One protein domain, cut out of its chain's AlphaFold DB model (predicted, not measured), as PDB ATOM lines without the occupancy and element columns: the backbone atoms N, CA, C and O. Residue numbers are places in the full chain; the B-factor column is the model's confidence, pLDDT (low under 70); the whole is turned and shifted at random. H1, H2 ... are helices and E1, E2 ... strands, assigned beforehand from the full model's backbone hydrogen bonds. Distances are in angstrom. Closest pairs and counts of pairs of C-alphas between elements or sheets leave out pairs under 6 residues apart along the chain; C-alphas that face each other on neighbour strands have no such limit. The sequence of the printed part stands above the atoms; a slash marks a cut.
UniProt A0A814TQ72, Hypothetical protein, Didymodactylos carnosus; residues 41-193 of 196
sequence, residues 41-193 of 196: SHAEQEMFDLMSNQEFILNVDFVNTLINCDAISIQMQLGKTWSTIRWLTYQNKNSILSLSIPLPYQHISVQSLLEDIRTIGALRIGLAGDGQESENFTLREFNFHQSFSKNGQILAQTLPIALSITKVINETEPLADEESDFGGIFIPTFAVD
ATOM      1  N   SER A  41     -13.192  15.585  27.435       68.06
ATOM      2  CA  SER A  41     -11.920  16.137  27.896       68.06
ATOM      3  C   SER A  41     -11.353  15.251  29.013       68.06
ATOM      4  O   SER A  41     -12.088  14.518  29.677       68.06
ATOM      5  N   HIS A  42     -10.037  15.305  29.235       68.88
ATOM      6  CA  HIS A  42      -9.404  14.503  30.288       68.88
ATOM      7  C   HIS A  42     -10.036  14.762  31.668       68.88
ATOM      8  O   HIS A  42     -10.272  13.815  32.409       68.88
ATOM      9  N   ALA A  43     -10.397  16.019  31.948       68.50
ATOM     10  CA  ALA A  43     -11.051  16.422  33.188       68.50
ATOM     11  C   ALA A  43     -12.499  15.904  33.302       68.50
ATOM     12  O   ALA A  43     -12.896  15.387  34.340       68.50
ATOM     13  N   GLU A  44     -13.289  15.930  32.221       73.06
ATOM     14  CA  GLU A  44     -14.629  15.320  32.235       73.06
ATOM     15  C   GLU A  44     -14.579  13.804  32.453       73.06
ATOM     16  O   GLU A  44     -15.457  13.252  33.117       73.06
ATOM     17  N   GLN A  45     -13.570  13.122  31.897       80.62
ATOM     18  CA  GLN A  45     -13.418  11.674  32.053       80.62
ATOM     19  C   GLN A  45     -13.239  11.285  33.526       80.62
ATOM     20  O   GLN A  45     -13.835  10.305  33.965       80.62
ATOM     21  N   GLU A  46     -12.491  12.074  34.298       84.81
ATOM     22  CA  GLU A  46     -12.296  11.842  35.733       84.81
ATOM     23  C   GLU A  46     -13.619  11.934  36.509       84.81
ATOM     24  O   GLU A  46     -13.951  11.033  37.284       84.81
ATOM     25  N   MET A  47     -14.447  12.945  36.223       86.00
ATOM     26  CA  MET A  47     -15.786  13.054  36.810       86.00
ATOM     27  C   MET A  47     -16.688  11.880  36.390       86.00
ATOM     28  O   MET A  47     -17.433  11.332  37.208       86.00
ATOM     29  N   PHE A  48     -16.618  11.455  35.125       84.12
ATOM     30  CA  PHE A  48     -17.358  10.290  34.633       84.12
ATOM     31  C   PHE A  48     -16.941   8.994  35.327       84.12
ATOM     32  O   PHE A  48     -17.814   8.184  35.655       84.12
ATOM     33  N   ASP A  49     -15.647   8.789  35.557       85.19
ATOM     34  CA  ASP A  49     -15.111   7.623  36.253       85.19
ATOM     35  C   ASP A  49     -15.529   7.641  37.726       85.19
ATOM     36  O   ASP A  49     -16.014   6.633  38.242       85.19
ATOM     37  N   LEU A  50     -15.475   8.808  38.375       87.38
ATOM     38  CA  LEU A  50     -15.944   9.004  39.745       87.38
ATOM     39  C   LEU A  50     -17.437   8.653  39.882       87.38
ATOM     40  O   LEU A  50     -17.817   7.853  40.737       87.38
ATOM     41  N   MET A  51     -18.290   9.134  38.970       87.56
ATOM     42  CA  MET A  51     -19.707   8.739  38.918       87.56
ATOM     43  C   MET A  51     -19.919   7.274  38.509       87.56
ATOM     44  O   MET A  51     -20.992   6.707  38.725       87.56
ATOM     45  N   SER A  52     -18.960   6.647  37.829       84.25
ATOM     46  CA  SER A  52     -19.060   5.243  37.410       84.25
ATOM     47  C   SER A  52     -18.688   4.270  38.526       84.25
ATOM     48  O   SER A  52     -19.237   3.171  38.571       84.25
ATOM     49  N   ASN A  53     -17.821   4.709  39.435       85.19
ATOM     50  CA  ASN A  53     -17.310   3.928  40.554       85.19
ATOM     51  C   ASN A  53     -18.141   4.065  41.836       85.19
ATOM     52  O   ASN A  53     -17.910   3.306  42.772       85.19
ATOM     53  N   GLN A  54     -19.102   4.996  41.895       85.69
ATOM     54  CA  GLN A  54     -19.982   5.114  43.056       85.69
ATOM     55  C   GLN A  54     -20.782   3.819  43.264       85.69
ATOM     56  O   GLN A  54     -21.540   3.382  42.391       85.69
ATOM     57  N   GLU A  55     -20.623   3.224  44.445       86.75
ATOM     58  CA  GLU A  55     -21.398   2.068  44.879       86.75
ATOM     59  C   GLU A  55     -22.772   2.519  45.382       86.75
ATOM     60  O   GLU A  55     -22.893   3.477  46.149       86.75
ATOM     61  N   PHE A  56     -23.821   1.810  44.964       88.38
ATOM     62  CA  PHE A  56     -25.182   2.088  45.418       88.38
ATOM     63  C   PHE A  56     -25.672   1.026  46.398       88.38
ATOM     64  O   PHE A  56     -25.308  -0.144  46.322       88.38
ATOM     65  N   ILE A  57     -26.579   1.418  47.283       89.00
ATOM     66  CA  ILE A  57     -27.320   0.536  48.175       89.00
ATOM     67  C   ILE A  57     -28.790   0.588  47.771       89.00
ATOM     68  O   ILE A  57     -29.440   1.631  47.865       89.00
ATOM     69  N   LEU A  58     -29.330  -0.550  47.341       85.75
ATOM     70  CA  LEU A  58     -30.758  -0.729  47.108       85.75
ATOM     71  C   LEU A  58     -31.467  -0.984  48.426       85.75
ATOM     72  O   LEU A  58     -31.229  -1.999  49.076       85.75
ATOM     73  N   ASN A  59     -32.390  -0.097  48.767       87.38
ATOM     74  CA  ASN A  59     -33.248  -0.225  49.927       87.38
ATOM     75  C   ASN A  59     -34.647  -0.664  49.491       87.38
ATOM     76  O   ASN A  59     -35.266  -0.006  48.656       87.38
ATOM     77  N   VAL A  60     -35.155  -1.764  50.047       82.56
ATOM     78  CA  VAL A  60     -36.505  -2.277  49.765       82.56
ATOM     79  C   VAL A  60     -37.238  -2.493  51.076       82.56
ATOM     80  O   VAL A  60     -36.821  -3.313  51.884       82.56
ATOM     81  N   ASP A  61     -38.354  -1.801  51.271       84.00
ATOM     82  CA  ASP A  61     -39.204  -1.964  52.441       84.00
ATOM     83  C   ASP A  61     -40.595  -2.447  52.056       84.00
ATOM     84  O   ASP A  61     -41.316  -1.805  51.288       84.00
ATOM     85  N   PHE A  62     -41.008  -3.550  52.663       80.62
ATOM     86  CA  PHE A  62     -42.386  -4.010  52.654       80.62
ATOM     87  C   PHE A  62     -43.085  -3.432  53.881       80.62
ATOM     88  O   PHE A  62     -42.760  -3.771  55.019       80.62
ATOM     89  N   VAL A  63     -44.032  -2.530  53.650       82.19
ATOM     90  CA  VAL A  63     -44.741  -1.786  54.692       82.19
ATOM     91  C   VAL A  63     -46.082  -2.445  54.977       82.19
ATOM     92  O   VAL A  63     -46.810  -2.832  54.057       82.19
ATOM     93  N   ASN A  64     -46.425  -2.520  56.265       78.06
ATOM     94  CA  ASN A  64     -47.633  -3.170  56.761       78.06
ATOM     95  C   ASN A  64     -47.745  -4.612  56.236       78.06
ATOM     96  O   ASN A  64     -48.737  -4.988  55.612       78.06
ATOM     97  N   THR A  65     -46.669  -5.379  56.422       73.19
ATOM     98  CA  THR A  65     -46.575  -6.770  55.975       73.19
ATOM     99  C   THR A  65     -46.738  -7.751  57.132       73.19
ATOM    100  O   THR A  65     -46.262  -7.515  58.245       73.19
ATOM    101  N   LEU A  66     -47.403  -8.874  56.850       70.19
ATOM    102  CA  LEU A  66     -47.517 -10.030  57.749       70.19
ATOM    103  C   LEU A  66     -46.612 -11.199  57.320       70.19
ATOM    104  O   LEU A  66     -46.715 -12.288  57.889       70.19
ATOM    105  N   ILE A  67     -45.770 -10.993  56.302       68.50
ATOM    106  CA  ILE A  67     -44.886 -12.003  55.704       68.50
ATOM    107  C   ILE A  67     -43.768 -12.402  56.678       68.50
ATOM    108  O   ILE A  67     -43.146 -11.550  57.316       68.50
ATOM    109  N   ASN A  68     -43.506 -13.709  56.776       64.69
ATOM    110  CA  ASN A  68     -42.324 -14.221  57.469       64.69
ATOM    111  C   ASN A  68     -41.092 -14.114  56.546       64.69
ATOM    112  O   ASN A  68     -41.208 -14.228  55.329       64.69
ATOM    113  N   CYS A  69     -39.899 -13.886  57.098       61.81
ATOM    114  CA  CYS A  69     -38.716 -13.581  56.279       61.81
ATOM    115  C   CYS A  69     -38.162 -14.765  55.471       61.81
ATOM    116  O   CYS A  69     -37.432 -14.542  54.514       61.81
ATOM    117  N   ASP A  70     -38.550 -15.994  55.783       64.44
ATOM    118  CA  ASP A  70     -38.273 -17.189  54.984       64.44
ATOM    119  C   ASP A  70     -39.059 -17.239  53.661       64.44
ATOM    120  O   ASP A  70     -38.716 -18.026  52.782       64.44
ATOM    121  N   ALA A  71     -40.067 -16.379  53.488       64.12
ATOM    122  CA  ALA A  71     -40.949 -16.391  52.324       64.12
ATOM    123  C   ALA A  71     -40.657 -15.291  51.285       64.12
ATOM    124  O   ALA A  71     -41.440 -15.101  50.351       64.12
ATOM    125  N   ILE A  72     -39.545 -14.555  51.424       66.56
ATOM    126  CA  ILE A  72     -39.111 -13.571  50.421       66.56
ATOM    127  C   ILE A  72     -37.759 -13.970  49.845       66.56
ATOM    128  O   ILE A  72     -36.774 -14.166  50.562       66.56
ATOM    129  N   SER A  73     -37.700 -14.033  48.518       68.38
ATOM    130  CA  SER A  73     -36.446 -14.124  47.787       68.38
ATOM    131  C   SER A  73     -36.370 -13.016  46.748       68.38
ATOM    132  O   SER A  73     -37.365 -12.640  46.130       68.38
ATOM    133  N   ILE A  74     -35.178 -12.462  46.562       69.69
ATOM    134  CA  ILE A  74     -34.929 -11.520  45.477       69.69
ATOM    135  C   ILE A  74     -33.988 -12.183  44.495       69.69
ATOM    136  O   ILE A  74     -32.896 -12.626  44.849       69.69
ATOM    137  N   GLN A  75     -34.433 -12.243  43.249       72.06
ATOM    138  CA  GLN A  75     -33.604 -12.599  42.118       72.06
ATOM    139  C   GLN A  75     -33.076 -11.313  41.502       72.06
ATOM    140  O   GLN A  75     -33.831 -10.413  41.150       72.06
ATOM    141  N   MET A  76     -31.762 -11.216  41.392       70.06
ATOM    142  CA  MET A  76     -31.091 -10.083  40.778       70.06
ATOM    143  C   MET A  76     -30.292 -10.564  39.590       70.06
ATOM    144  O   MET A  76     -29.568 -11.554  39.686       70.06
ATOM    145  N   GLN A  77     -30.371  -9.829  38.494       70.19
ATOM    146  CA  GLN A  77     -29.448  -9.969  37.390       70.19
ATOM    147  C   GLN A  77     -28.365  -8.899  37.522       70.19
ATOM    148  O   GLN A  77     -28.617  -7.711  37.316       70.19
ATOM    149  N   LEU A  78     -27.158  -9.337  37.872       67.31
ATOM    150  CA  LEU A  78     -25.950  -8.521  37.940       67.31
ATOM    151  C   LEU A  78     -25.164  -8.742  36.642       67.31
ATOM    152  O   LEU A  78     -24.486  -9.759  36.465       67.31
ATOM    153  N   GLY A  79     -25.322  -7.832  35.681       67.19
ATOM    154  CA  GLY A  79     -24.768  -8.006  34.337       67.19
ATOM    155  C   GLY A  79     -25.346  -9.239  33.624       67.19
ATOM    156  O   GLY A  79     -26.491  -9.230  33.173       67.19
ATOM    157  N   LYS A  80     -24.548 -10.308  33.495       66.81
ATOM    158  CA  LYS A  80     -24.956 -11.580  32.855       66.81
ATOM    159  C   LYS A  80     -25.297 -12.694  33.848       66.81
ATOM    160  O   LYS A  80     -25.707 -13.771  33.421       66.81
ATOM    161  N   THR A  81     -25.120 -12.455  35.144       67.25
ATOM    162  CA  THR A  81     -25.266 -13.485  36.174       67.25
ATOM    163  C   THR A  81     -26.539 -13.250  36.968       67.25
ATOM    164  O   THR A  81     -26.800 -12.134  37.411       67.25
ATOM    165  N   TRP A  82     -27.316 -14.312  37.177       71.19
ATOM    166  CA  TRP A  82     -28.440 -14.295  38.106       71.19
ATOM    167  C   TRP A  82     -27.970 -14.711  39.498       71.19
ATOM    168  O   TRP A  82     -27.319 -15.740  39.671       71.19
ATOM    169  N   SER A  83     -28.311 -13.913  40.501       69.31
ATOM    170  CA  SER A  83     -28.057 -14.183  41.911       69.31
ATOM    171  C   SER A  83     -29.380 -14.175  42.657       69.31
ATOM    172  O   SER A  83     -30.181 -13.259  42.504       69.31
ATOM    173  N   THR A  84     -29.629 -15.213  43.452       73.00
ATOM    174  CA  THR A  84     -30.787 -15.247  44.350       73.00
ATOM    175  C   THR A  84     -30.309 -14.945  45.753       73.00
ATOM    176  O   THR A  84     -29.534 -15.710  46.324       73.00
ATOM    177  N   ILE A  85     -30.790 -13.846  46.313       70.06
ATOM    178  CA  ILE A  85     -30.575 -13.499  47.709       70.06
ATOM    179  C   ILE A  85     -31.816 -13.971  48.461       70.06
ATOM    180  O   ILE A  85     -32.929 -13.489  48.233       70.06
ATOM    181  N   ARG A  86     -31.626 -14.981  49.314       64.69
ATOM    182  CA  ARG A  86     -32.658 -15.487  50.221       64.69
ATOM    183  C   ARG A  86     -32.466 -14.867  51.591       64.69
ATOM    184  O   ARG A  86     -31.343 -14.790  52.090       64.69
ATOM    185  N   TRP A  87     -33.565 -14.467  52.206       67.00
ATOM    186  CA  TRP A  87     -33.542 -13.956  53.562       67.00
ATOM    187  C   TRP A  87     -33.430 -15.087  54.578       67.00
ATOM    188  O   TRP A  87     -34.218 -16.025  54.573       67.00
ATOM    189  N   LEU A  88     -32.458 -14.974  55.483       53.66
ATOM    190  CA  LEU A  88     -32.320 -15.883  56.628       53.66
ATOM    191  C   LEU A  88     -32.437 -15.153  57.975       53.66
ATOM    192  O   LEU A  88     -32.601 -15.802  59.003       53.66
ATOM    193  N   THR A  89     -32.361 -13.816  57.998       52.31
ATOM    194  CA  THR A  89     -32.403 -13.012  59.232       52.31
ATOM    195  C   THR A  89     -33.086 -11.656  58.997       52.31
ATOM    196  O   THR A  89     -32.770 -10.969  58.031       52.31
ATOM    197  N   TYR A  90     -34.028 -11.252  59.863       57.94
ATOM    198  CA  TYR A  90     -34.530  -9.865  59.908       57.94
ATOM    199  C   TYR A  90     -35.013  -9.442  61.302       57.94
ATOM    200  O   TYR A  90     -35.321 -10.280  62.150       57.94
ATOM    201  N   GLN A  91     -35.129  -8.123  61.494       54.88
ATOM    202  CA  GLN A  91     -35.871  -7.487  62.585       54.88
ATOM    203  C   GLN A  91     -37.181  -6.909  62.032       54.88
ATOM    204  O   GLN A  91     -37.147  -5.918  61.304       54.88
ATOM    205  N   ASN A  92     -38.332  -7.487  62.390       60.94
ATOM    206  CA  ASN A  92     -39.616  -6.820  62.159       60.94
ATOM    207  C   ASN A  92     -39.716  -5.658  63.136       60.94
ATOM    208  O   ASN A  92     -39.795  -5.880  64.346       60.94
ATOM    209  N   LYS A  93     -39.705  -4.427  62.633       64.69
ATOM    210  CA  LYS A  93     -40.021  -3.259  63.453       64.69
ATOM    211  C   LYS A  93     -41.306  -2.656  62.919       64.69
ATOM    212  O   LYS A  93     -41.338  -2.149  61.804       64.69
ATOM    213  N   ASN A  94     -42.360  -2.705  63.731       70.69
ATOM    214  CA  ASN A  94     -43.648  -2.069  63.444       70.69
ATOM    215  C   ASN A  94     -44.281  -2.505  62.108       70.69
ATOM    216  O   ASN A  94     -44.808  -1.669  61.377       70.69
ATOM    217  N   SER A  95     -44.216  -3.799  61.774       72.94
ATOM    218  CA  SER A  95     -44.776  -4.358  60.530       72.94
ATOM    219  C   SER A  95     -44.112  -3.835  59.252       72.94
ATOM    220  O   SER A  95     -44.713  -3.883  58.176       72.94
ATOM    221  N   ILE A  96     -42.875  -3.342  59.363       78.19
ATOM    222  CA  ILE A  96     -42.015  -2.995  58.234       78.19
ATOM    223  C   ILE A  96     -40.888  -4.021  58.163       78.19
ATOM    224  O   ILE A  96     -40.177  -4.264  59.142       78.19
ATOM    225  N   LEU A  97     -40.737  -4.620  56.986       77.75
ATOM    226  CA  LEU A  97     -39.621  -5.491  56.645       77.75
ATOM    227  C   LEU A  97     -38.713  -4.747  55.671       77.75
ATOM    228  O   LEU A  97     -39.128  -4.471  54.551       77.75
ATOM    229  N   SER A  98     -37.495  -4.447  56.114       78.81
ATOM    230  CA  SER A  98     -36.499  -3.684  55.361       78.81
ATOM    231  C   SER A  98     -35.383  -4.569  54.820       78.81
ATOM    232  O   SER A  98     -34.925  -5.498  55.490       78.81
ATOM    233  N   LEU A  99     -34.910  -4.224  53.628       77.88
ATOM    234  CA  LEU A  99     -33.740  -4.783  52.973       77.88
ATOM    235  C   LEU A  99     -32.782  -3.677  52.565       77.88
ATOM    236  O   LEU A  99     -33.230  -2.678  52.013       77.88
ATOM    237  N   SER A 100     -31.486  -3.945  52.692       81.94
ATOM    238  CA  SER A 100     -30.434  -3.164  52.046       81.94
ATOM    239  C   SER A 100     -29.497  -4.108  51.291       81.94
ATOM    240  O   SER A 100     -28.955  -5.039  51.887       81.94
ATOM    241  N   ILE A 101     -29.325  -3.900  49.984       79.44
ATOM    242  CA  ILE A 101     -28.433  -4.693  49.126       79.44
ATOM    243  C   ILE A 101     -27.374  -3.775  48.506       79.44
ATOM    244  O   ILE A 101     -27.749  -2.851  47.781       79.44
ATOM    245  N   PRO A 102     -26.075  -4.045  48.712       81.50
ATOM    246  CA  PRO A 102     -25.013  -3.396  47.953       81.50
ATOM    247  C   PRO A 102     -25.087  -3.773  46.469       81.50
ATOM    248  O   PRO A 102     -25.205  -4.948  46.113       81.50
ATOM    249  N   LEU A 103     -25.008  -2.773  45.601       78.88
ATOM    250  CA  LEU A 103     -25.074  -2.888  44.153       78.88
ATOM    251  C   LEU A 103     -23.683  -2.624  43.556       78.88
ATOM    252  O   LEU A 103     -23.317  -1.466  43.362       78.88
ATOM    253  N   PRO A 104     -22.916  -3.673  43.210       69.12
ATOM    254  CA  PRO A 104     -21.560  -3.511  42.678       69.12
ATOM    255  C   PRO A 104     -21.523  -3.075  41.202       69.12
ATOM    256  O   PRO A 104     -20.448  -2.912  40.634       69.12
ATOM    257  N   TYR A 105     -22.680  -2.936  40.545       68.38
ATOM    258  CA  TYR A 105     -22.782  -2.598  39.125       68.38
ATOM    259  C   TYR A 105     -23.886  -1.571  38.873       68.38
ATOM    260  O   TYR A 105     -24.890  -1.528  39.577       68.38
ATOM    261  N   GLN A 106     -23.740  -0.787  37.803       64.94
ATOM    262  CA  GLN A 106     -24.699   0.271  37.459       64.94
ATOM    263  C   GLN A 106     -25.942  -0.239  36.711       64.94
ATOM    264  O   GLN A 106     -26.977   0.420  36.720       64.94
ATOM    265  N   HIS A 107     -25.858  -1.409  36.065       65.94
ATOM    266  CA  HIS A 107     -26.992  -2.044  35.389       65.94
ATOM    267  C   HIS A 107     -27.412  -3.293  36.155       65.94
ATOM    268  O   HIS A 107     -26.739  -4.327  36.100       65.94
ATOM    269  N   ILE A 108     -28.533  -3.188  36.865       65.31
ATOM    270  CA  ILE A 108     -29.058  -4.262  37.702       65.31
ATOM    271  C   ILE A 108     -30.560  -4.378  37.482       65.31
ATOM    272  O   ILE A 108     -31.292  -3.402  37.638       65.31
ATOM    273  N   SER A 109     -31.013  -5.587  37.157       67.50
ATOM    274  CA  SER A 109     -32.438  -5.919  37.123       67.50
ATOM    275  C   SER A 109     -32.794  -6.671  38.394       67.50
ATOM    276  O   SER A 109     -32.142  -7.658  38.731       67.50
ATOM    277  N   VAL A 110     -33.823  -6.215  39.102       65.44
ATOM    278  CA  VAL A 110     -34.263  -6.814  40.365       65.44
ATOM    279  C   VAL A 110     -35.673  -7.352  40.196       65.44
ATOM    280  O   VAL A 110     -36.581  -6.623  39.810       65.44
ATOM    281  N   GLN A 111     -35.854  -8.627  40.512       67.12
ATOM    282  CA  GLN A 111     -37.141  -9.297  40.565       67.12
ATOM    283  C   GLN A 111     -37.366  -9.822  41.982       67.12
ATOM    284  O   GLN A 111     -36.664 -10.712  42.460       67.12
ATOM    285  N   SER A 112     -38.363  -9.277  42.671       63.84
ATOM    286  CA  SER A 112     -38.802  -9.795  43.964       63.84
ATOM    287  C   SER A 112     -39.793 -10.941  43.761       63.84
ATOM    288  O   SER A 112     -40.837 -10.738  43.138       63.84
ATOM    289  N   LEU A 113     -39.491 -12.114  44.315       64.50
ATOM    290  CA  LEU A 113     -40.431 -13.222  44.439       64.50
ATOM    291  C   LEU A 113     -40.914 -13.338  45.883       64.50
ATOM    292  O   LEU A 113     -40.135 -13.458  46.830       64.50
ATOM    293  N   LEU A 114     -42.232 -13.317  46.019       63.78
ATOM    294  CA  LEU A 114     -42.943 -13.464  47.276       63.78
ATOM    295  C   LEU A 114     -43.599 -14.842  47.253       63.78
ATOM    296  O   LEU A 114     -44.503 -15.085  46.459       63.78
ATOM    297  N   GLU A 115     -43.116 -15.754  48.093       60.53
ATOM    298  CA  GLU A 115     -43.614 -17.134  48.192       60.53
ATOM    299  C   GLU A 115     -44.690 -17.277  49.290       60.53
ATOM    300  O   GLU A 115     -44.961 -18.377  49.765       60.53
ATOM    301  N   ASP A 116     -45.322 -16.169  49.701       58.53
ATOM    302  CA  ASP A 116     -46.381 -16.145  50.716       58.53
ATOM    303  C   ASP A 116     -47.667 -15.503  50.174       58.53
ATOM    304  O   ASP A 116     -47.639 -14.538  49.415       58.53
ATOM    305  N   ILE A 117     -48.814 -15.996  50.638       52.66
ATOM    306  CA  ILE A 117     -50.155 -15.465  50.322       52.66
ATOM    307  C   ILE A 117     -50.516 -14.230  51.165       52.66
ATOM    308  O   ILE A 117     -51.660 -13.771  51.168       52.66
ATOM    309  N   ARG A 118     -49.562 -13.725  51.949       59.59
ATOM    310  CA  ARG A 118     -49.789 -12.668  52.932       59.59
ATOM    311  C   ARG A 118     -49.723 -11.277  52.324       59.59
ATOM    312  O   ARG A 118     -49.075 -11.012  51.318       59.59
ATOM    313  N   THR A 119     -50.438 -10.370  52.977       63.97
ATOM    314  CA  THR A 119     -50.669  -9.021  52.479       63.97
ATOM    315  C   THR A 119     -49.453  -8.120  52.669       63.97
ATOM    316  O   THR A 119     -48.969  -7.981  53.790       63.97
ATOM    317  N   ILE A 120     -49.009  -7.465  51.592       70.88
ATOM    318  CA  ILE A 120     -48.163  -6.266  51.648       70.88
ATOM    319  C   ILE A 120     -49.066  -5.061  51.393       70.88
ATOM    320  O   ILE A 120     -49.723  -4.996  50.351       70.88
ATOM    321  N   GLY A 121     -49.105  -4.118  52.337       73.00
ATOM    322  CA  GLY A 121     -49.883  -2.885  52.191       73.00
ATOM    323  C   GLY A 121     -49.229  -1.875  51.248       73.00
ATOM    324  O   GLY A 121     -49.918  -1.220  50.467       73.00
ATOM    325  N   ALA A 122     -47.902  -1.754  51.303       79.25
ATOM    326  CA  ALA A 122     -47.135  -0.908  50.395       79.25
ATOM    327  C   ALA A 122     -45.693  -1.406  50.237       79.25
ATOM    328  O   ALA A 122     -45.157  -2.103  51.097       79.25
ATOM    329  N   LEU A 123     -45.064  -1.002  49.142       80.75
ATOM    330  CA  LEU A 123     -43.667  -1.251  48.824       80.75
ATOM    331  C   LEU A 123     -42.945   0.093  48.728       80.75
ATOM    332  O   LEU A 123     -43.392   0.984  48.009       80.75
ATOM    333  N   ARG A 124     -41.837   0.262  49.443       85.69
ATOM    334  CA  ARG A 124     -40.948   1.422  49.311       85.69
ATOM    335  C   ARG A 124     -39.618   0.937  48.759       85.69
ATOM    336  O   ARG A 124     -38.995   0.076  49.359       85.69
ATOM    337  N   ILE A 125     -39.195   1.475  47.623       85.06
ATOM    338  CA  ILE A 125     -37.905   1.159  47.005       85.06
ATOM    339  C   ILE A 125     -37.087   2.435  46.926       85.06
ATOM    340  O   ILE A 125     -37.621   3.495  46.607       85.06
ATOM    341  N   GLY A 126     -35.798   2.339  47.207       87.81
ATOM    342  CA  GLY A 126     -34.880   3.450  47.074       87.81
ATOM    343  C   GLY A 126     -33.465   3.027  46.741       87.81
ATOM    344  O   GLY A 126     -33.100   1.866  46.892       87.81
ATOM    345  N   LEU A 127     -32.675   3.995  46.302       89.75
ATOM    346  CA  LEU A 127     -31.244   3.863  46.088       89.75
ATOM    347  C   LEU A 127     -30.540   4.951  46.890       89.75
ATOM    348  O   LEU A 127     -30.946   6.112  46.848       89.75
ATOM    349  N   ALA A 128     -29.490   4.554  47.595       92.25
ATOM    350  CA  ALA A 128     -28.591   5.461  48.286       92.25
ATOM    351  C   ALA A 128     -27.164   5.272  47.763       92.25
ATOM    352  O   ALA A 128     -26.794   4.157  47.409       92.25
ATOM    353  N   GLY A 129     -26.378   6.336  47.704       91.25
ATOM    354  CA  GLY A 129     -24.966   6.305  47.350       91.25
ATOM    355  C   GLY A 129     -24.265   7.499  47.981       91.25
ATOM    356  O   GLY A 129     -24.786   8.618  47.946       91.25
ATOM    357  N   ASP A 130     -23.092   7.255  48.551       91.81
ATOM    358  CA  ASP A 130     -22.357   8.275  49.293       91.81
ATOM    359  C   ASP A 130     -21.810   9.352  48.353       91.81
ATOM    360  O   ASP A 130     -21.410   9.071  47.221       91.81
ATOM    361  N   GLY A 131     -21.819  10.600  48.819       90.31
ATOM    362  CA  GLY A 131     -21.144  11.691  48.124       90.31
ATOM    363  C   GLY A 131     -19.627  11.560  48.233       90.31
ATOM    364  O   GLY A 131     -19.106  10.926  49.151       90.31
ATOM    365  N   GLN A 132     -18.916  12.193  47.310       90.81
ATOM    366  CA  GLN A 132     -17.463  12.249  47.329       90.81
ATOM    367  C   GLN A 132     -17.004  13.644  46.920       90.81
ATOM    368  O   GLN A 132     -17.459  14.179  45.914       90.81
ATOM    369  N   GLU A 133     -16.087  14.214  47.691       87.75
ATOM    370  CA  GLU A 133     -15.449  15.491  47.384       87.75
ATOM    371  C   GLU A 133     -13.948  15.256  47.208       87.75
ATOM    372  O   GLU A 133     -13.304  14.588  48.021       87.75
ATOM    373  N   SER A 134     -13.408  15.782  46.117       83.75
ATOM    374  CA  SER A 134     -11.987  15.848  45.792       83.75
ATOM    375  C   SER A 134     -11.726  17.214  45.167       83.75
ATOM    376  O   SER A 134     -12.646  17.755  44.573       83.75
ATOM    377  N   GLU A 135     -10.513  17.754  45.295       85.75
ATOM    378  CA  GLU A 135     -10.072  19.094  44.842       85.75
ATOM    379  C   GLU A 135     -11.070  19.853  43.942       85.75
ATOM    380  O   GLU A 135     -11.832  20.667  44.462       85.75
ATOM    381  N   ASN A 136     -11.131  19.516  42.647       88.00
ATOM    382  CA  ASN A 136     -12.005  20.169  41.660       88.00
ATOM    383  C   ASN A 136     -13.250  19.331  41.296       88.00
ATOM    384  O   ASN A 136     -13.950  19.629  40.332       88.00
ATOM    385  N   PHE A 137     -13.528  18.240  42.012       89.50
ATOM    386  CA  PHE A 137     -14.592  17.280  41.708       89.50
ATOM    387  C   PHE A 137     -15.504  17.055  42.910       89.50
ATOM    388  O   PHE A 137     -15.121  16.481  43.928       89.50
ATOM    389  N   THR A 138     -16.768  17.430  42.762       92.25
ATOM    390  CA  THR A 138     -17.791  17.223  43.787       92.25
ATOM    391  C   THR A 138     -18.890  16.311  43.262       92.25
ATOM    392  O   THR A 138     -19.715  16.715  42.443       92.25
ATOM    393  N   LEU A 139     -18.966  15.085  43.774       91.75
ATOM    394  CA  LEU A 139     -20.120  14.207  43.616       91.75
ATOM    395  C   LEU A 139     -21.052  14.350  44.813       91.75
ATOM    396  O   LEU A 139     -20.697  14.036  45.949       91.75
ATOM    397  N   ARG A 140     -22.289  14.768  44.550       90.81
ATOM    398  CA  ARG A 140     -23.302  14.857  45.601       90.81
ATOM    399  C   ARG A 140     -23.781  13.481  46.044       90.81
ATOM    400  O   ARG A 140     -23.969  12.585  45.222       90.81
ATOM    401  N   GLU A 141     -24.063  13.375  47.340       93.25
ATOM    402  CA  GLU A 141     -24.787  12.238  47.905       93.25
ATOM    403  C   GLU A 141     -26.101  12.032  47.148       93.25
ATOM    404  O   GLU A 141     -26.833  12.979  46.831       93.25
ATOM    405  N   PHE A 142     -26.398  10.772  46.861       91.94
ATOM    406  CA  PHE A 142     -27.628  10.371  46.221       91.94
ATOM    407  C   PHE A 142     -28.474   9.593  47.217       91.94
ATOM    408  O   PHE A 142     -28.059   8.555  47.714       91.94
ATOM    409  N   ASN A 143     -29.679  10.080  47.496       93.06
ATOM    410  CA  ASN A 143     -30.620   9.397  48.369       93.06
ATOM    411  C   ASN A 143     -32.035   9.565  47.813       93.06
ATOM    412  O   ASN A 143     -32.641  10.636  47.895       93.06
ATOM    413  N   PHE A 144     -32.540   8.507  47.190       91.88
ATOM    414  CA  PHE A 144     -33.837   8.489  46.535       91.88
ATOM    415  C   PHE A 144     -34.695   7.364  47.094       91.88
ATOM    416  O   PHE A 144     -34.252   6.222  47.153       91.88
ATOM    417  N   HIS A 145     -35.955   7.663  47.408       90.00
ATOM    418  CA  HIS A 145     -36.951   6.670  47.796       90.00
ATOM    419  C   HIS A 145     -38.298   6.979  47.151       90.00
ATOM    420  O   HIS A 145     -38.752   8.121  47.150       90.00
ATOM    421  N   GLN A 146     -38.977   5.935  46.687       88.88
ATOM    422  CA  GLN A 146     -40.325   6.008  46.155       88.88
ATOM    423  C   GLN A 146     -41.193   4.918  46.774       88.88
ATOM    424  O   GLN A 146     -40.800   3.754  46.875       88.88
ATOM    425  N   SER A 147     -42.393   5.305  47.193       86.12
ATOM    426  CA  SER A 147     -43.396   4.383  47.718       86.12
ATOM    427  C   SER A 147     -44.464   4.088  46.675       86.12
ATOM    428  O   SER A 147     -44.858   4.960  45.897       86.12
ATOM    429  N   PHE A 148     -44.946   2.854  46.704       80.12
ATOM    430  CA  PHE A 148     -46.013   2.337  45.876       80.12
ATOM    431  C   PHE A 148     -47.013   1.557  46.736       80.12
ATOM    432  O   PHE A 148     -46.637   0.724  47.558       80.12
ATOM    433  N   SER A 149     -48.299   1.810  46.524       79.25
ATOM    434  CA  SER A 149     -49.402   1.109  47.182       79.25
ATOM    435  C   SER A 149     -50.587   1.038  46.230       79.25
ATOM    436  O   SER A 149     -50.859   2.012  45.525       79.25
ATOM    437  N   LYS A 150     -51.334  -0.068  46.245       71.38
ATOM    438  CA  LYS A 150     -52.551  -0.227  45.441       71.38
ATOM    439  C   LYS A 150     -53.753  -0.386  46.367       71.38
ATOM    440  O   LYS A 150     -53.825  -1.325  47.154       71.38
ATOM    441  N   ASN A 151     -54.703   0.542  46.287       62.16
ATOM    442  CA  ASN A 151     -55.892   0.502  47.134       62.16
ATOM    443  C   ASN A 151     -56.760  -0.716  46.789       62.16
ATOM    444  O   ASN A 151     -57.116  -0.922  45.631       62.16
ATOM    445  N   GLY A 152     -57.119  -1.505  47.805       55.47
ATOM    446  CA  GLY A 152     -58.019  -2.654  47.660       55.47
ATOM    447  C   GLY A 152     -57.410  -3.887  46.983       55.47
ATOM    448  O   GLY A 152     -58.145  -4.834  46.715       55.47
ATOM    449  N   GLN A 153     -56.100  -3.904  46.712       57.69
ATOM    450  CA  GLN A 153     -55.406  -5.064  46.152       57.69
ATOM    451  C   GLN A 153     -54.153  -5.391  46.957       57.69
ATOM    452  O   GLN A 153     -53.418  -4.505  47.384       57.69
ATOM    453  N   ILE A 154     -53.909  -6.684  47.147       57.00
ATOM    454  CA  ILE A 154     -52.673  -7.175  47.746       57.00
ATOM    455  C   ILE A 154     -51.591  -7.164  46.666       57.00
ATOM    456  O   ILE A 154     -51.815  -7.684  45.573       57.00
ATOM    457  N   LEU A 155     -50.408  -6.633  46.983       61.84
ATOM    458  CA  LEU A 155     -49.204  -6.742  46.150       61.84
ATOM    459  C   LEU A 155     -48.642  -8.180  46.201       61.84
ATOM    460  O   LEU A 155     -47.538  -8.404  46.679       61.84
ATOM    461  N   ALA A 156     -49.441  -9.174  45.807       52.56
ATOM    462  CA  ALA A 156     -49.077 -10.596  45.846       52.56
ATOM    463  C   ALA A 156     -48.528 -11.109  44.505       52.56
ATOM    464  O   ALA A 156     -48.102 -12.256  44.414       52.56
ATOM    465  N   GLN A 157     -48.563 -10.288  43.452       56.22
ATOM    466  CA  GLN A 157     -48.129 -10.670  42.112       56.22
ATOM    467  C   GLN A 157     -47.057  -9.714  41.603       56.22
ATOM    468  O   GLN A 157     -47.040  -8.537  41.959       56.22
ATOM    469  N   THR A 158     -46.132 -10.287  40.832       58.06
ATOM    470  CA  THR A 158     -44.935  -9.674  40.256       58.06
ATOM    471  C   THR A 158     -45.171  -8.219  39.868       58.06
ATOM    472  O   THR A 158     -45.929  -7.944  38.945       58.06
ATOM    473  N   LEU A 159     -44.505  -7.296  40.562       65.31
ATOM    474  CA  LEU A 159     -44.545  -5.870  40.253       65.31
ATOM    475  C   LEU A 159     -43.324  -5.499  39.416       65.31
ATOM    476  O   LEU A 159     -42.219  -5.441  39.964       65.31
ATOM    477  N   PRO A 160     -43.483  -5.256  38.106       67.38
ATOM    478  CA  PRO A 160     -42.393  -4.750  37.294       67.38
ATOM    479  C   PRO A 160     -42.154  -3.281  37.662       67.38
ATOM    480  O   PRO A 160     -42.941  -2.385  37.347       67.38
ATOM    481  N   ILE A 161     -41.054  -3.046  38.368       71.69
ATOM    482  CA  ILE A 161     -40.604  -1.716  38.766       71.69
ATOM    483  C   ILE A 161     -39.312  -1.426  38.022       71.69
ATOM    484  O   ILE A 161     -38.372  -2.220  38.061       71.69
ATOM    485  N   ALA A 162     -39.266  -0.279  37.354       74.88
ATOM    486  CA  ALA A 162     -38.076   0.212  36.686       74.88
ATOM    487  C   ALA A 162     -37.567   1.458  37.411       74.88
ATOM    488  O   ALA A 162     -38.271   2.462  37.522       74.88
ATOM    489  N   LEU A 163     -36.326   1.389  37.889       77.56
ATOM    490  CA  LEU A 163     -35.588   2.525  38.422       77.56
ATOM    491  C   LEU A 163     -34.388   2.774  37.513       77.56
ATOM    492  O   LEU A 163     -33.589   1.879  37.263       77.56
ATOM    493  N   SER A 164     -34.290   3.983  36.980       81.00
ATOM    494  CA  SER A 164     -33.179   4.427  36.141       81.00
ATOM    495  C   SER A 164     -32.558   5.668  36.755       81.00
ATOM    496  O   SER A 164     -33.273   6.531  37.255       81.00
ATOM    497  N   ILE A 165     -31.236   5.775  36.709       83.00
ATOM    498  CA  ILE A 165     -30.503   6.956  37.169       83.00
ATOM    499  C   ILE A 165     -29.783   7.587  35.985       83.00
ATOM    500  O   ILE A 165     -29.169   6.897  35.174       83.00
ATOM    501  N   THR A 166     -29.885   8.906  35.870       83.31
ATOM    502  CA  THR A 166     -29.197   9.689  34.841       83.31
ATOM    503  C   THR A 166     -28.056  10.454  35.490       83.31
ATOM    504  O   THR A 166     -28.278  11.177  36.461       83.31
ATOM    505  N   LYS A 167     -26.846  10.287  34.950       84.19
ATOM    506  CA  LYS A 167     -25.664  11.058  35.345       84.19
ATOM    507  C   LYS A 167     -25.774  12.461  34.755       84.19
ATOM    508  O   LYS A 167     -26.001  12.596  33.554       84.19
ATOM    509  N   VAL A 168     -25.616  13.482  35.587       82.31
ATOM    510  CA  VAL A 168     -25.518  14.875  35.152       82.31
ATOM    511  C   VAL A 168     -24.225  15.448  35.704       82.31
ATOM    512  O   VAL A 168     -23.978  15.363  36.905       82.31
ATOM    513  N   ILE A 169     -23.425  16.013  34.807       84.12
ATOM    514  CA  ILE A 169     -22.158  16.668  35.114       84.12
ATOM    515  C   ILE A 169     -22.307  18.140  34.747       84.12
ATOM    516  O   ILE A 169     -22.745  18.460  33.642       84.12
ATOM    517  N   ASN A 170     -21.950  19.012  35.680       81.31
ATOM    518  CA  ASN A 170     -21.839  20.446  35.474       81.31
ATOM    519  C   ASN A 170     -20.365  20.836  35.556       81.31
ATOM    520  O   ASN A 170     -19.689  20.435  36.498       81.31
ATOM    521  N   GLU A 171     -19.898  21.638  34.606       83.94
ATOM    522  CA  GLU A 171     -18.568  22.250  34.614       83.94
ATOM    523  C   GLU A 171     -18.720  23.745  34.926       83.94
ATOM    524  O   GLU A 171     -19.601  24.412  34.375       83.94
ATOM    525  N   THR A 172     -17.889  24.263  35.829       80.50
ATOM    526  CA  THR A 172     -17.770  25.691  36.129       80.50
ATOM    527  C   THR A 172     -16.377  26.147  35.728       80.50
ATOM    528  O   THR A 172     -15.394  25.789  36.369       80.50
ATOM    529  N   GLU A 173     -16.304  26.935  34.658       80.81
ATOM    530  CA  GLU A 173     -15.048  27.512  34.180       80.81
ATOM    531  C   GLU A 173     -14.739  28.810  34.954       80.81
ATOM    532  O   GLU A 173     -15.597  29.706  35.020       80.81
ATOM    533  N   PRO A 174     -13.544  28.948  35.550       75.38
ATOM    534  CA  PRO A 174     -13.137  30.175  36.218       75.38
ATOM    535  C   PRO A 174     -12.893  31.315  35.219       75.38
ATOM    536  O   PRO A 174     -12.631  31.121  34.035       75.38
ATOM    537  N   LEU A 175     -12.968  32.558  35.708       74.12
ATOM    538  CA  LEU A 175     -12.732  33.764  34.895       74.12
ATOM    539  C   LEU A 175     -11.238  34.022  34.596       74.12
ATOM    540  O   LEU A 175     -10.924  34.939  33.834       74.12
ATOM    541  N   ALA A 176     -10.331  33.266  35.217       69.56
ATOM    542  CA  ALA A 176      -8.874  33.346  35.077       69.56
ATOM    543  C   ALA A 176      -8.298  31.963  34.706       69.56
ATOM    544  O   ALA A 176      -9.058  31.002  34.652       69.56
ATOM    545  N   ASP A 177      -6.981  31.860  34.471       63.28
ATOM    546  CA  ASP A 177      -6.252  30.604  34.168       63.28
ATOM    547  C   ASP A 177      -6.190  29.635  35.381       63.28
ATOM    548  O   ASP A 177      -5.121  29.166  35.775       63.28
ATOM    549  N   GLU A 178      -7.329  29.373  36.018       71.69
ATOM    550  CA  GLU A 178      -7.514  28.363  37.060       71.69
ATOM    551  C   GLU A 178      -8.155  27.103  36.449       71.69
ATOM    552  O   GLU A 178      -8.670  27.124  35.328       71.69
ATOM    553  N   GLU A 179      -8.088  25.979  37.160       76.38
ATOM    554  CA  GLU A 179      -8.699  24.727  36.706       76.38
ATOM    555  C   GLU A 179     -10.230  24.775  36.854       76.38
ATOM    556  O   GLU A 179     -10.757  25.409  37.768       76.38
ATOM    557  N   SER A 180     -10.954  24.124  35.936       81.31
ATOM    558  CA  SER A 180     -12.418  24.026  35.997       81.31
ATOM    559  C   SER A 180     -12.877  23.175  37.181       81.31
ATOM    560  O   SER A 180     -12.324  22.101  37.425       81.31
ATOM    561  N   ASP A 181     -13.971  23.587  37.822       84.19
ATOM    562  CA  ASP A 181     -14.662  22.792  38.839       84.19
ATOM    563  C   ASP A 181     -15.766  21.929  38.214       84.19
ATOM    564  O   ASP A 181     -16.579  22.400  37.412       84.19
ATOM    565  N   PHE A 182     -15.867  20.675  38.647       87.12
ATOM    566  CA  PHE A 182     -16.852  19.705  38.183       87.12
ATOM    567  C   PHE A 182     -17.802  19.279  39.304       87.12
ATOM    568  O   PHE A 182     -17.404  18.902  40.406       87.12
ATOM    569  N   GLY A 183     -19.096  19.284  38.994       86.94
ATOM    570  CA  GLY A 183     -20.163  18.831  39.877       86.94
ATOM    571  C   GLY A 183     -20.954  17.677  39.271       86.94
ATOM    572  O   GLY A 183     -21.547  17.830  38.206       86.94
ATOM    573  N   GLY A 184     -21.027  16.548  39.971       88.06
ATOM    574  CA  GLY A 184     -21.832  15.385  39.600       88.06
ATOM    575  C   GLY A 184     -23.101  15.248  40.433       88.06
ATOM    576  O   GLY A 184     -23.062  15.327  41.663       88.06
ATOM    577  N   ILE A 185     -24.228  14.977  39.770       88.25
ATOM    578  CA  ILE A 185     -25.490  14.597  40.418       88.25
ATOM    579  C   ILE A 185     -26.164  13.433  39.685       88.25
ATOM    580  O   ILE A 185     -26.057  13.294  38.464       88.25
ATOM    581  N   PHE A 186     -26.922  12.628  40.427       86.88
ATOM    582  CA  PHE A 186     -27.783  11.587  39.870       86.88
ATOM    583  C   PHE A 186     -29.243  12.025  39.886       86.88
ATOM    584  O   PHE A 186     -29.769  12.437  40.920       86.88
ATOM    585  N   ILE A 187     -29.916  11.896  38.742       86.00
ATOM    586  CA  ILE A 187     -31.353  12.155  38.617       86.00
ATOM    587  C   ILE A 187     -32.092  10.816  38.487       86.00
ATOM    588  O   ILE A 187     -31.912  10.125  37.478       86.00
ATOM    589  N   PRO A 188     -32.926  10.431  39.471       86.75
ATOM    590  CA  PRO A 188     -33.684   9.193  39.426       86.75
ATOM    591  C   PRO A 188     -34.951   9.341  38.586       86.75
ATOM    592  O   PRO A 188     -35.653  10.346  38.640       86.75
ATOM    593  N   THR A 189     -35.280   8.290  37.849       83.81
ATOM    594  CA  THR A 189     -36.566   8.089  37.183       83.81
ATOM    595  C   THR A 189     -37.139   6.767  37.659       83.81
ATOM    596  O   THR A 189     -36.490   5.729  37.539       83.81
ATOM    597  N   PHE A 190     -38.356   6.805  38.188       82.31
ATOM    598  CA  PHE A 190     -39.056   5.632  38.695       82.31
ATOM    599  C   PHE A 190     -40.349   5.420  37.915       82.31
ATOM    600  O   PHE A 190     -41.155   6.342  37.779       82.31
ATOM    601  N   ALA A 191     -40.549   4.203  37.423       80.44
ATOM    602  CA  ALA A 191     -41.750   3.793  36.719       80.44
ATOM    603  C   ALA A 191     -42.263   2.461  37.273       80.44
ATOM    604  O   ALA A 191     -41.489   1.560  37.596       80.44
ATOM    605  N   VAL A 192     -43.585   2.345  37.353       73.62
ATOM    606  CA  VAL A 192     -44.294   1.121  37.741       73.62
ATOM    607  C   VAL A 192     -45.306   0.833  36.650       73.62
ATOM    608  O   VAL A 192     -46.066   1.732  36.284       73.62
ATOM    609  N   ASP A 193     -45.331  -0.396  36.138       68.19
ATOM    610  CA  ASP A 193     -46.443  -0.812  35.287       68.19
ATOM    611  C   ASP A 193     -47.668  -1.078  36.167       68.19
ATOM    612  O   ASP A 193     -47.632  -1.884  37.095       68.19
TER     613      ASP A 193
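Overview. This is residues 41 to 193 of the 196 residues of the protein "Hypothetical protein" of Didymodactylos carnosus (UniProt A0A814TQ72). The model is a long, loose rod of strands, in which the long ribbon E6-E7 and E8-E9 and the long hairpin E10 and E11 run lengthwise. Towards one end H1 covers one face of the sheet E7 E8 E11 E10; towards the other end the twisted sheet E4 E1 E6 E9 and the small sheet E3 E2 E5 form two walls, loosely joined, with E10 near E5 and E6. The printed part has 153 residues with one named helix and eleven named strands, in the order H1 then E1 to E11; the class is mostly strand. The sheets E4 E1 E6 E9 and E3 E2 E5 are antiparallel, while E7 E8 E11 E10 is mixed. The whole is loose, with a radius of gyration of the C-alphas of 19.0 A and spans of 65 by 32 by 29 A.

Along the chain. H1 takes residues 42 to 53, 16.7 A from first to last C-alpha, and C-alpha 42 is at (-9.404, 14.503, 30.288). E1 follows at residues 56 to 65, 25.4 A long. E2 is residues 72 to 78 and E3 residues 81 to 86, 18.8 A and 16.0 A long. E4 is residues 96 to 103, 22.0 A, and E5 residues 108 to 114, 19.2 A. E6, residues 120 to 129, is 26.7 A long and begins with C-alpha 120 at (-48.163, -6.266, 51.648). E7, residues 132 to 134, and E8, residues 137 to 139, have three residues each. E9 is residues 142 to 148, 20.1 A. The longest strands are E10, residues 161 to 172, 35.8 A, and E11, residues 181 to 192, 36.7 A, whose last C-alpha, 192, is at (-44.294, 1.121, 37.741).

Arrangement. H1 is on the sheet E7 E8 E11 E10, one helix on one face, which gives two layers, at a height of 8.7 A over the sheet. It lies over E11 and only just over E8, with 3 of its C-alphas on E8, and runs slantwise to the strands, at 40 degrees to E11 on the local plane. Its closest C-alphas to E8 are those of Met 47 and Phe 137, 6.6 A apart. Every O i to N i+4 pair of H1 is within hydrogen-bond range. In this sheet E8 and E11 are parallel, with N 138 and O 182 2.8 A apart. E7 and E8 form a hairpin, with N 132 and O 139 2.9 A apart, and so do E10 and E11, with N 166 and O 187 2.9 A apart. E6 runs on into E7 at 10 degrees, and E8 runs on into E9 at 19 degrees. E6 and E9 are antiparallel, with N 125 and O 146 2.9 A apart. E1 is antiparallel to E6, with N 59 and O 126 2.8 A apart, and to the edge strand E4, with N 99 and O 60 2.7 A apart. The closest C-alphas of E9 and E11 are those of Phe 142 and Phe 186, 6.5 A apart. In the third sheet E2 is the inner strand; N 75 and O 111 of E5 are 2.8 A apart, and in the hairpin E2 and E3 N 76 and O 83 are 2.8 A apart. E5 and E10 are near each other, with 10 pairs of C-alphas within 10 A. E2 and E4 are only just apart, at 8.4 A.

Size, cuts and confidence. The C-alphas of Ile 117 and Ala 176, the two farthest apart, are 65.7 A from each other. The printed part has no cut. The link from E9 to E10, residues 149 to 160, is long. The mean pLDDT of the printed part is 75.9, and 53 residues are under 70, among them residues 67 to 74, 86 to 93, 104 to 119 and 151 to 160.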